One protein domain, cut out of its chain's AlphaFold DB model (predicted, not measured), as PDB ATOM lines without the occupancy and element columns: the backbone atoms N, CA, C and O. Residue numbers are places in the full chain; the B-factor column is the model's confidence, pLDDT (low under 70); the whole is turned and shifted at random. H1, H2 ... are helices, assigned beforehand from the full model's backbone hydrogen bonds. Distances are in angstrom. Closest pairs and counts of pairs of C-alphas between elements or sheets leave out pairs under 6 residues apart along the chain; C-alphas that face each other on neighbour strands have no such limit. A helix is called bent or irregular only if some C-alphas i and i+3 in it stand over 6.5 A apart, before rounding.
ATOM      1  N   ARG A   6     112.939 201.466 130.334       92.62
ATOM      2  CA  ARG A   6     113.268 202.375 129.222       92.62
ATOM      3  C   ARG A   6     112.249 202.209 128.103       92.62
ATOM      4  O   ARG A   6     111.654 203.194 127.671       92.62
ATOM      5  N   LEU A   7     112.021 200.972 127.662       90.88
ATOM      6  CA  LEU A   7     111.074 200.685 126.586       90.88
ATOM      7  C   LEU A   7     109.637 201.011 127.013       90.88
ATOM      8  O   LEU A   7     108.872 201.594 126.245       90.88
ATOM      9  N   THR A   8     109.289 200.726 128.268       91.56
ATOM     10  CA  THR A   8     107.985 201.088 128.838       91.56
ATOM     11  C   THR A   8     107.753 202.598 128.790       91.56
ATOM     12  O   THR A   8     106.698 203.044 128.333       91.56
ATOM     13  N   ALA A   9     108.735 203.395 129.224       91.19
ATOM     14  CA  ALA A   9     108.654 204.851 129.168       91.19
ATOM     15  C   ALA A   9     108.572 205.362 127.722       91.19
ATOM     16  O   ALA A   9     107.760 206.242 127.433       91.19
ATOM     17  N   ALA A  10     109.346 204.772 126.808       92.31
ATOM     18  CA  ALA A  10     109.339 205.142 125.398       92.31
ATOM     19  C   ALA A  10     107.975 204.898 124.734       92.31
ATOM     20  O   ALA A  10     107.505 205.760 123.998       92.31
ATOM     21  N   VAL A  11     107.289 203.784 125.028       91.88
ATOM     22  CA  VAL A  11     105.934 203.521 124.500       91.88
ATOM     23  C   VAL A  11     104.937 204.575 124.984       91.88
ATOM     24  O   VAL A  11     104.150 205.096 124.194       91.88
ATOM     25  N   VAL A  12     104.974 204.917 126.275       92.69
ATOM     26  CA  VAL A  12     104.081 205.936 126.855       92.69
ATOM     27  C   VAL A  12     104.349 207.316 126.245       92.69
ATOM     28  O   VAL A  12     103.405 208.051 125.958       92.69
ATOM     29  N   ALA A  13     105.621 207.653 126.018       91.25
ATOM     30  CA  ALA A  13     106.034 208.907 125.398       91.25
ATOM     31  C   ALA A  13     105.692 208.966 123.900       91.25
ATOM     32  O   ALA A  13     105.283 210.015 123.413       91.25
ATOM     33  N   TYR A  14     105.812 207.844 123.186       91.31
ATOM     34  CA  TYR A  14     105.479 207.723 121.766       91.31
ATOM     35  C   TYR A  14     103.973 207.799 121.503       91.31
ATOM     36  O   TYR A  14     103.563 208.270 120.447       91.31
ATOM     37  N   LEU A  15     103.140 207.347 122.442       89.06
ATOM     38  CA  LEU A  15     101.683 207.346 122.313       89.06
ATOM     39  C   LEU A  15     101.021 208.134 123.454       89.06
ATOM     40  O   LEU A  15     100.287 207.549 124.260       89.06
ATOM     41  N   PRO A  16     101.219 209.464 123.548       81.06
ATOM     42  CA  PRO A  16     100.610 210.271 124.597       81.06
ATOM     43  C   PRO A  16      99.085 210.136 124.564       81.06
ATOM     44  O   PRO A  16      98.425 210.437 123.567       81.06
ATOM     45  N   GLY A  17      98.517 209.630 125.660       74.44
ATOM     46  CA  GLY A  17      97.083 209.357 125.776       74.44
ATOM     47  C   GLY A  17      96.564 208.221 124.881       74.44
ATOM     48  O   GLY A  17      95.364 207.959 124.897       74.44
ATOM     49  N   GLY A  18      97.433 207.540 124.129       75.75
ATOM     50  CA  GLY A  18      97.082 206.412 123.272       75.75
ATOM     51  C   GLY A  18      96.352 206.780 121.979       75.75
ATOM     52  O   GLY A  18      95.624 205.947 121.472       75.75
ATOM     53  N   TRP A  19      96.480 207.993 121.436       76.88
ATOM     54  CA  TRP A  19      95.763 208.378 120.198       76.88
ATOM     55  C   TRP A  19      96.601 209.144 119.171       76.88
ATOM     56  O   TRP A  19      96.180 209.292 118.026       76.88
ATOM     57  N   ARG A  20      97.799 209.607 119.538       82.38
ATOM     58  CA  ARG A  20      98.726 210.312 118.644       82.38
ATOM     59  C   ARG A  20     100.101 209.673 118.745       82.38
ATOM     60  O   ARG A  20     100.536 209.391 119.848       82.38
ATOM     61  N   ARG A  21     100.781 209.497 117.610       89.31
ATOM     62  CA  ARG A  21     102.202 209.127 117.566       89.31
ATOM     63  C   ARG A  21     103.064 210.373 117.795       89.31
ATOM     64  O   ARG A  21     102.815 211.408 117.173       89.31
ATOM     65  N   ASP A  22     104.080 210.266 118.641       91.94
ATOM     66  CA  ASP A  22     105.109 211.282 118.870       91.94
ATOM     67  C   ASP A  22     106.512 210.676 118.674       91.94
ATOM     68  O   ASP A  22     107.154 210.232 119.628       91.94
ATOM     69  N   PRO A  23     106.994 210.606 117.416       88.50
ATOM     70  CA  PRO A  23     108.266 209.965 117.093       88.50
ATOM     71  C   PRO A  23     109.481 210.595 117.782       88.50
ATOM     72  O   PRO A  23     110.460 209.906 118.050       88.50
ATOM     73  N   VAL A  24     109.430 211.898 118.076       90.38
ATOM     74  CA  VAL A  24     110.538 212.615 118.723       90.38
ATOM     75  C   VAL A  24     110.659 212.192 120.185       90.38
ATOM     76  O   VAL A  24     111.767 211.982 120.673       90.38
ATOM     77  N   ALA A  25     109.527 212.015 120.871       90.00
ATOM     78  CA  ALA A  25     109.490 211.614 122.273       90.00
ATOM     79  C   ALA A  25     109.989 210.176 122.517       90.00
ATOM     80  O   ALA A  25     110.426 209.864 123.623       90.00
ATOM     81  N   ALA A  26     109.962 209.315 121.493       86.25
ATOM     82  CA  ALA A  26     110.494 207.953 121.561       86.25
ATOM     83  C   ALA A  26     112.032 207.886 121.597       86.25
ATOM     84  O   ALA A  26     112.589 206.891 122.059       86.25
ATOM     85  N   GLY A  27     112.716 208.924 121.104       92.19
ATOM     86  CA  GLY A  27     114.174 208.991 121.086       92.19
ATOM     87  C   GLY A  27     114.824 207.828 120.330       92.19
ATOM     88  O   GLY A  27     114.492 207.547 119.179       92.19
ATOM     89  N   ASP A  28     115.774 207.161 120.982       92.25
ATOM     90  CA  ASP A  28     116.532 206.038 120.423       92.25
ATOM     91  C   ASP A  28     115.708 204.747 120.284       92.25
ATOM     92  O   ASP A  28     116.071 203.889 119.486       92.25
ATOM     93  N   ALA A  29     114.582 204.632 120.996       93.38
ATOM     94  CA  ALA A  29     113.669 203.490 120.942       93.38
ATOM     95  C   ALA A  29     112.615 203.597 119.824       93.38
ATOM     96  O   ALA A  29     111.661 202.816 119.794       93.38
ATOM     97  N   LEU A  30     112.723 204.593 118.931       92.94
ATOM     98  CA  LEU A  30     111.709 204.884 117.911       92.94
ATOM     99  C   LEU A  30     111.347 203.656 117.063       92.94
ATOM    100  O   LEU A  30     110.173 203.445 116.750       92.94
ATOM    101  N   VAL A  31     112.343 202.853 116.692       95.44
ATOM    102  CA  VAL A  31     112.125 201.659 115.867       95.44
ATOM    103  C   VAL A  31     111.321 200.621 116.646       95.44
ATOM    104  O   VAL A  31     110.309 200.140 116.133       95.44
ATOM    105  N   GLU A  32     111.706 200.327 117.891       94.69
ATOM    106  CA  GLU A  32     110.996 199.363 118.736       94.69
ATOM    107  C   GLU A  32     109.550 199.796 119.013       94.69
ATOM    108  O   GLU A  32     108.619 199.015 118.814       94.69
ATOM    109  N   VAL A  33     109.316 201.050 119.416       94.75
ATOM    110  CA  VAL A  33     107.955 201.512 119.756       94.75
ATOM    111  C   VAL A  33     107.044 201.612 118.534       94.75
ATOM    112  O   VAL A  33     105.836 201.397 118.653       94.75
ATOM    113  N   THR A  34     107.604 201.906 117.356       94.94
ATOM    114  CA  THR A  34     106.838 201.903 116.103       94.94
ATOM    115  C   THR A  34     106.396 200.486 115.768       94.94
ATOM    116  O   THR A  34     105.217 200.280 115.488       94.94
ATOM    117  N   ALA A  35     107.300 199.507 115.887       96.50
ATOM    118  CA  ALA A  35     106.970 198.102 115.671       96.50
ATOM    119  C   ALA A  35     105.874 197.615 116.632       96.50
ATOM    120  O   ALA A  35     104.932 196.963 116.192       96.50
ATOM    121  N   LEU A  36     105.931 197.998 117.913       96.75
ATOM    122  CA  LEU A  36     104.897 197.662 118.900       96.75
ATOM    123  C   LEU A  36     103.531 198.284 118.572       96.75
ATOM    124  O   LEU A  36     102.492 197.643 118.748       96.75
ATOM    125  N   ALA A  37     103.520 199.535 118.107       95.50
ATOM    126  CA  ALA A  37     102.293 200.219 117.714       95.50
ATOM    127  C   ALA A  37     101.669 199.597 116.457       95.50
ATOM    128  O   ALA A  37     100.452 199.436 116.399       95.50
ATOM    129  N   ASP A  38     102.484 199.228 115.473       96.00
ATOM    130  CA  ASP A  38     102.004 198.549 114.271       96.00
ATOM    131  C   ASP A  38     101.506 197.135 114.618       96.00
ATOM    132  O   ASP A  38     100.407 196.749 114.214       96.00
ATOM    133  N   GLU A  39     102.243 196.398 115.454       97.38
ATOM    134  CA  GLU A  39     101.876 195.053 115.900       97.38
ATOM    135  C   GLU A  39     100.521 195.024 116.611       97.38
ATOM    136  O   GLU A  39      99.676 194.204 116.248       97.38
ATOM    137  N   VAL A  40     100.283 195.913 117.587       96.56
ATOM    138  CA  VAL A  40      99.013 195.897 118.331       96.56
ATOM    139  C   VAL A  40      97.826 196.161 117.402       96.56
ATOM    140  O   VAL A  40      96.779 195.539 117.556       96.56
ATOM    141  N   THR A  41      97.988 197.025 116.395       94.38
ATOM    142  CA  THR A  41      96.922 197.330 115.423       94.38
ATOM    143  C   THR A  41      96.702 196.232 114.386       94.38
ATOM    144  O   THR A  41      95.605 196.125 113.844       94.38
ATOM    145  N   ALA A  42      97.710 195.394 114.143       96.38
ATOM    146  CA  ALA A  42      97.646 194.272 113.213       96.38
ATOM    147  C   ALA A  42      97.080 192.984 113.842       96.38
ATOM    148  O   ALA A  42      96.997 191.957 113.164       96.38
ATOM    149  N   LEU A  43      96.711 193.003 115.130       96.44
ATOM    150  CA  LEU A  43      96.157 191.828 115.798       96.44
ATOM    151  C   LEU A  43      94.848 191.373 115.130       96.44
ATOM    152  O   LEU A  43      93.945 192.189 114.922       96.44
ATOM    153  N   PRO A  44      94.709 190.070 114.814       94.50
ATOM    154  CA  PRO A  44      93.489 189.549 114.219       94.50
ATOM    155  C   PRO A  44      92.373 189.543 115.265       94.50
ATOM    156  O   PRO A  44      92.477 188.867 116.290       94.50
ATOM    157  N   VAL A  45      91.298 190.285 115.003       94.81
ATOM    158  CA  VAL A  45      90.127 190.351 115.885       94.81
ATOM    159  C   VAL A  45      88.936 189.736 115.170       94.81
ATOM    160  O   VAL A  45      88.555 190.176 114.086       94.81
ATOM    161  N   ASP A  46      88.332 188.730 115.795       95.44
ATOM    162  CA  ASP A  46      87.033 188.222 115.369       95.44
ATOM    163  C   ASP A  46      85.915 189.096 115.953       95.44
ATOM    164  O   ASP A  46      85.488 188.929 117.096       95.44
ATOM    165  N   TRP A  47      85.432 190.037 115.144       94.19
ATOM    166  CA  TRP A  47      84.356 190.963 115.511       94.19
ATOM    167  C   TRP A  47      82.971 190.309 115.616       94.19
ATOM    168  O   TRP A  47      82.022 190.964 116.038       94.19
ATOM    169  N   THR A  48      82.824 189.031 115.248       97.12
ATOM    170  CA  THR A  48      81.580 188.287 115.512       97.12
ATOM    171  C   THR A  48      81.503 187.780 116.953       97.12
ATOM    172  O   THR A  48      80.412 187.505 117.451       97.12
ATOM    173  N   VAL A  49      82.655 187.700 117.629       96.56
ATOM    174  CA  VAL A  49      82.803 187.226 119.012       96.56
ATOM    175  C   VAL A  49      83.118 188.377 119.969       96.56
ATOM    176  O   VAL A  49      82.658 188.368 121.111       96.56
ATOM    177  N   HIS A  50      83.891 189.365 119.516       96.69
ATOM    178  CA  HIS A  50      84.348 190.484 120.333       96.69
ATOM    179  C   HIS A  50      83.590 191.782 120.049       96.69
ATOM    180  O   HIS A  50      83.414 192.188 118.903       96.69
ATOM    181  N   ASP A  51      83.236 192.491 121.119       96.25
ATOM    182  CA  ASP A  51      83.000 193.933 121.085       96.25
ATOM    183  C   ASP A  51      84.319 194.711 121.278       96.25
ATOM    184  O   ASP A  51      85.370 194.135 121.566       96.25
ATOM    185  N   LEU A  52      84.288 196.042 121.149       95.62
ATOM    186  CA  LEU A  52      85.496 196.866 121.294       95.62
ATOM    187  C   LEU A  52      86.173 196.686 122.664       95.62
ATOM    188  O   LEU A  52      87.399 196.641 122.746       95.62
ATOM    189  N   ALA A  53      85.395 196.571 123.743       96.56
ATOM    190  CA  ALA A  53      85.938 196.445 125.092       96.56
ATOM    191  C   ALA A  53      86.687 195.116 125.286       96.56
ATOM    192  O   ALA A  53      87.812 195.102 125.794       96.56
ATOM    193  N   SER A  54      86.096 194.005 124.844       97.31
ATOM    194  CA  SER A  54      86.722 192.682 124.894       97.31
ATOM    195  C   SER A  54      87.879 192.543 123.901       97.31
ATOM    196  O   SER A  54      88.881 191.918 124.243       97.31
ATOM    197  N   ALA A  55      87.819 193.193 122.732       97.31
ATOM    198  CA  ALA A  55      88.937 193.260 121.791       97.31
ATOM    199  C   ALA A  55      90.144 194.016 122.377       97.31
ATOM    200  O   ALA A  55      91.280 193.569 122.236       97.31
ATOM    201  N   VAL A  56      89.920 195.117 123.105       97.44
ATOM    202  CA  VAL A  56      90.988 195.842 123.822       97.44
ATOM    203  C   VAL A  56      91.620 194.979 124.913       97.44
ATOM    204  O   VAL A  56      92.838 195.014 125.094       97.44
ATOM    205  N   ALA A  57      90.817 194.206 125.653       97.69
ATOM    206  CA  ALA A  57      91.336 193.275 126.652       97.69
ATOM    207  C   ALA A  57      92.198 192.182 125.998       97.69
ATOM    208  O   ALA A  57      93.333 191.970 126.425       97.69
ATOM    209  N   MET A  58      91.707 191.583 124.906       97.75
ATOM    210  CA  MET A  58      92.447 190.603 124.106       97.75
ATOM    211  C   MET A  58      93.780 191.176 123.608       97.75
ATOM    212  O   MET A  58      94.824 190.559 123.816       97.75
ATOM    213  N   ALA A  59      93.775 192.390 123.050       97.56
ATOM    214  CA  ALA A  59      94.988 193.043 122.570       97.56
ATOM    215  C   ALA A  59      96.013 193.276 123.693       97.56
ATOM    216  O   ALA A  59      97.204 193.028 123.514       97.56
ATOM    217  N   ARG A  60      95.568 193.709 124.878       97.88
ATOM    218  CA  ARG A  60      96.451 193.908 126.042       97.88
ATOM    219  C   ARG A  60      97.077 192.610 126.529       97.88
ATOM    220  O   ARG A  60      98.263 192.599 126.858       97.88
ATOM    221  N   ASP A  61      96.291 191.543 126.600       97.94
ATOM    222  CA  ASP A  61      96.778 190.244 127.053       97.94
ATOM    223  C   ASP A  61      97.753 189.637 126.044       97.94
ATOM    224  O   ASP A  61      98.801 189.126 126.443       97.94
ATOM    225  N   GLU A  62      97.480 189.782 124.748       98.00
ATOM    226  CA  GLU A  62      98.381 189.318 123.698       98.00
ATOM    227  C   GLU A  62      99.698 190.104 123.687       98.00
ATOM    228  O   GLU A  62     100.769 189.494 123.654       98.00
ATOM    229  N   MET A  63      99.652 191.435 123.821       97.44
ATOM    230  CA  MET A  63     100.871 192.246 123.927       97.44
ATOM    231  C   MET A  63     101.674 191.908 125.187       97.44
ATOM    232  O   MET A  63     102.893 191.801 125.111       97.44
ATOM    233  N   ARG A  64     101.020 191.659 126.332       96.94
ATOM    234  CA  ARG A  64     101.708 191.224 127.562       96.94
ATOM    235  C   ARG A  64     102.354 189.846 127.398       96.94
ATOM    236  O   ARG A  64     103.417 189.593 127.957       96.94
ATOM    237  N   ARG A  65     101.702 188.941 126.662       97.00
ATOM    238  CA  ARG A  65     102.207 187.588 126.400       97.00
ATOM    239  C   ARG A  65     103.422 187.605 125.473       97.00
ATOM    240  O   ARG A  65     104.344 186.823 125.692       97.00
ATOM    241  N   ARG A  66     103.400 188.445 124.433       96.75
ATOM    242  CA  ARG A  66     104.480 188.556 123.438       96.75
ATOM    243  C   ARG A  66     105.666 189.381 123.926       96.75
ATOM    244  O   ARG A  66     106.791 189.013 123.617       96.75
ATOM    245  N   HIS A  67     105.400 190.421 124.711       95.50
ATOM    246  CA  HIS A  67     106.395 191.371 125.206       95.50
ATOM    247  C   HIS A  67     106.359 191.428 126.742       95.50
ATOM    248  O   HIS A  67     105.886 192.415 127.318       95.50
ATOM    249  N   PRO A  68     106.791 190.358 127.440       95.31
ATOM    250  CA  PRO A  68     106.792 190.300 128.906       95.31
ATOM    251  C   PRO A  68     107.700 191.351 129.568       95.31
ATOM    252  O   PRO A  68     107.602 191.569 130.774       95.31
ATOM    253  N   GLU A  69     108.592 191.977 128.805       93.12
ATOM    254  CA  GLU A  69     109.414 193.121 129.193       93.12
ATOM    255  C   GLU A  69     108.629 194.439 129.262       93.12
ATOM    256  O   GLU A  69     109.085 195.373 129.919       93.12
ATOM    257  N   LEU A  70     107.451 194.540 128.632       94.56
ATOM    258  CA  LEU A  70     106.641 195.755 128.692       94.56
ATOM    259  C   LEU A  70     105.918 195.877 130.028       94.56
ATOM    260  O   LEU A  70     105.156 195.010 130.461       94.56
ATOM    261  N   GLY A  71     106.095 197.036 130.653       95.06
ATOM    262  CA  GLY A  71     105.416 197.374 131.887       95.06
ATOM    263  C   GLY A  71     103.911 197.599 131.688       95.06
ATOM    264  O   GLY A  71     103.447 197.910 130.583       95.06
ATOM    265  N   PRO A  72     103.118 197.537 132.775       94.69
ATOM    266  CA  PRO A  72     101.666 197.712 132.715       94.69
ATOM    267  C   PRO A  72     101.214 199.018 132.044       94.69
ATOM    268  O   PRO A  72     100.175 199.038 131.385       94.69
ATOM    269  N   ALA A  73     101.991 200.098 132.180       94.62
ATOM    270  CA  ALA A  73     101.690 201.393 131.571       94.62
ATOM    271  C   ALA A  73     101.757 201.350 130.035       94.62
ATOM    272  O   ALA A  73     100.843 201.840 129.371       94.62
ATOM    273  N   ALA A  74     102.785 200.710 129.470       95.50
ATOM    274  CA  ALA A  74     102.920 200.538 128.026       95.50
ATOM    275  C   ALA A  74     101.772 199.689 127.462       95.50
ATOM    276  O   ALA A  74     101.130 200.084 126.490       95.50
ATOM    277  N   ILE A  75     101.434 198.581 128.132       97.50
ATOM    278  CA  ILE A  75     100.297 197.727 127.751       97.50
ATOM    279  C   ILE A  75      98.975 198.507 127.782       97.50
ATOM    280  O   ILE A  75      98.153 198.390 126.870       97.50
ATOM    281  N   ALA A  76      98.759 199.332 128.811       95.81
ATOM    282  CA  ALA A  76      97.556 200.150 128.910       95.81
ATOM    283  C   ALA A  76      97.429 201.123 127.725       95.81
ATOM    284  O   ALA A  76      96.350 201.193 127.126       95.81
ATOM    285  N   VAL A  77      98.525 201.807 127.376       96.25
ATOM    286  CA  VAL A  77      98.611 202.762 126.261       96.25
ATOM    287  C   VAL A  77      98.414 202.080 124.909       96.25
ATOM    288  O   VAL A  77      97.622 202.573 124.107       96.25
ATOM    289  N   LEU A  78      99.046 200.926 124.673       96.44
ATOM    290  CA  LEU A  78      98.863 200.145 123.444       96.44
ATOM    291  C   LEU A  78      97.405 199.708 123.264       96.44
ATOM    292  O   LEU A  78      96.862 199.823 122.170       96.44
ATOM    293  N   GLY A  79      96.732 199.291 124.343       96.38
ATOM    294  CA  GLY A  79      95.303 198.968 124.290       96.38
ATOM    295  C   GLY A  79      94.418 200.181 123.975       96.38
ATOM    296  O   GLY A  79      93.446 200.054 123.236       96.38
ATOM    297  N   THR A  80      94.759 201.367 124.488       95.38
ATOM    298  CA  THR A  80      94.056 202.605 124.114       95.38
ATOM    299  C   THR A  80      94.296 202.941 122.641       95.38
ATOM    300  O   THR A  80      93.340 203.241 121.932       95.38
ATOM    301  N   TYR A  81      95.533 202.811 122.158       95.94
ATOM    302  CA  TYR A  81      95.875 203.032 120.751       95.94
ATOM    303  C   TYR A  81      95.142 202.098 119.803       95.94
ATOM    304  O   TYR A  81      94.543 202.567 118.836       95.94
ATOM    305  N   PHE A  82      95.084 200.812 120.140       95.56
ATOM    306  CA  PHE A  82      94.240 199.848 119.451       95.56
ATOM    307  C   PHE A  82      92.783 200.329 119.385       95.56
ATOM    308  O   PHE A  82      92.224 200.431 118.298       95.56
ATOM    309  N   ALA A  83      92.187 200.707 120.523       94.38
ATOM    310  CA  ALA A  83      90.794 201.153 120.567       94.38
ATOM    311  C   ALA A  83      90.518 202.350 119.641       94.38
ATOM    312  O   ALA A  83      89.475 202.401 118.998       94.38
ATOM    313  N   TYR A  84      91.449 203.305 119.567       91.19
ATOM    314  CA  TYR A  84      91.322 204.485 118.710       91.19
ATOM    315  C   TYR A  84      91.395 204.175 117.213       91.19
ATOM    316  O   TYR A  84      90.828 204.934 116.437       91.19
ATOM    317  N   GLN A  85      92.086 203.112 116.790       88.81
ATOM    318  CA  GLN A  85      92.148 202.737 115.369       88.81
ATOM    319  C   GLN A  85      90.884 202.017 114.878       88.81
ATOM    320  O   GLN A  85      90.624 201.999 113.679       88.81
ATOM    321  N   TRP A  86      90.099 201.442 115.791       84.12
ATOM    322  CA  TRP A  86      88.880 200.679 115.486       84.12
ATOM    323  C   TRP A  86      87.582 201.412 115.864       84.12
ATOM    324  O   TRP A  86      86.510 200.807 115.856       84.12
ATOM    325  N   LYS A  87      87.675 202.698 116.214       71.12
ATOM    326  CA  LYS A  87      86.540 203.575 116.523       71.12
ATOM    327  C   LYS A  87      86.239 204.495 115.347       71.12
ATOM    328  O   LYS A  87      85.038 204.664 115.051       71.12
TER     329      LYS A  87
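AT A GLANCE: This is residues 6 to 87 of the 87 residues of an uncharacterized protein of Actinocrispum wychmicini (UniProt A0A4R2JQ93). Two long helices, H2 and H3, each cross a third, H4, which lies in the middle and touches the other three helices. The shorter H1 runs beside residues 73 to 78 of H4 and also crosses H2 near H2's first half, while H3 is on a different side of H4, apart from H1. The 82 printed residues have four named helices, in the order H1, H2, H3, H4, and no named strand: the class is all helix. The whole is compact, with a radius of gyration of the C-alphas of 12.0 A, but elongated in outline, spanning 39 by 25 by 17 A.

HOW THE PARTS SIT: H2, residues 27 to 41, touches H4, residues 72 to 85, with residues 36 to 41 alone; the closest C-alphas, of Thr 41 and Phe 82, are 5.5 A apart, at a steep tilt of 56 degrees. With residues 27 to 33 alone H2 touches H1, residues 6 to 14; the closest C-alphas, of Val 11 and Val 33, are 5.5 A apart, and the lines are only just about perpendicular at 71 degrees. H4 is the hub. It touches H1 with residues 73 to 78 alone, at a shallow tilt of 30 degrees, the same way; the closest C-alphas, of Thr 8 and Ala 74, are 5.2 A apart. H3, residues 52 to 66, touches H4 at a steep tilt of 45 degrees, opposite ways, with the C-alphas of Val 56 and Gly 79 closest at 5.3 A. H2 and H3 are close but not clearly touching. In H1, H3 and H4 every O i to N i+4 pair is within hydrogen-bond range; in H2, 9 of 11 are.

IN THESE COORDINATES: H2 measures 21.6 A and is irregular, C-alphas 28 and 31 being 7.7 A apart. H3 measures 20.8 A, H4 20.4 A and H1 12.0 A. H1 begins at C-alpha 6, (113.268, 202.375, 129.222), and H4 ends at C-alpha 85, (92.148, 202.737, 115.369).

THE WHOLE: The C-alphas farthest apart, of Asp 28 and Thr 48, are 39.5 A apart. The printed part has no cut. The link from H1 to H2, residues 15 to 26, is long. The mean pLDDT of the printed part is 93.2, and no printed residue is under 70.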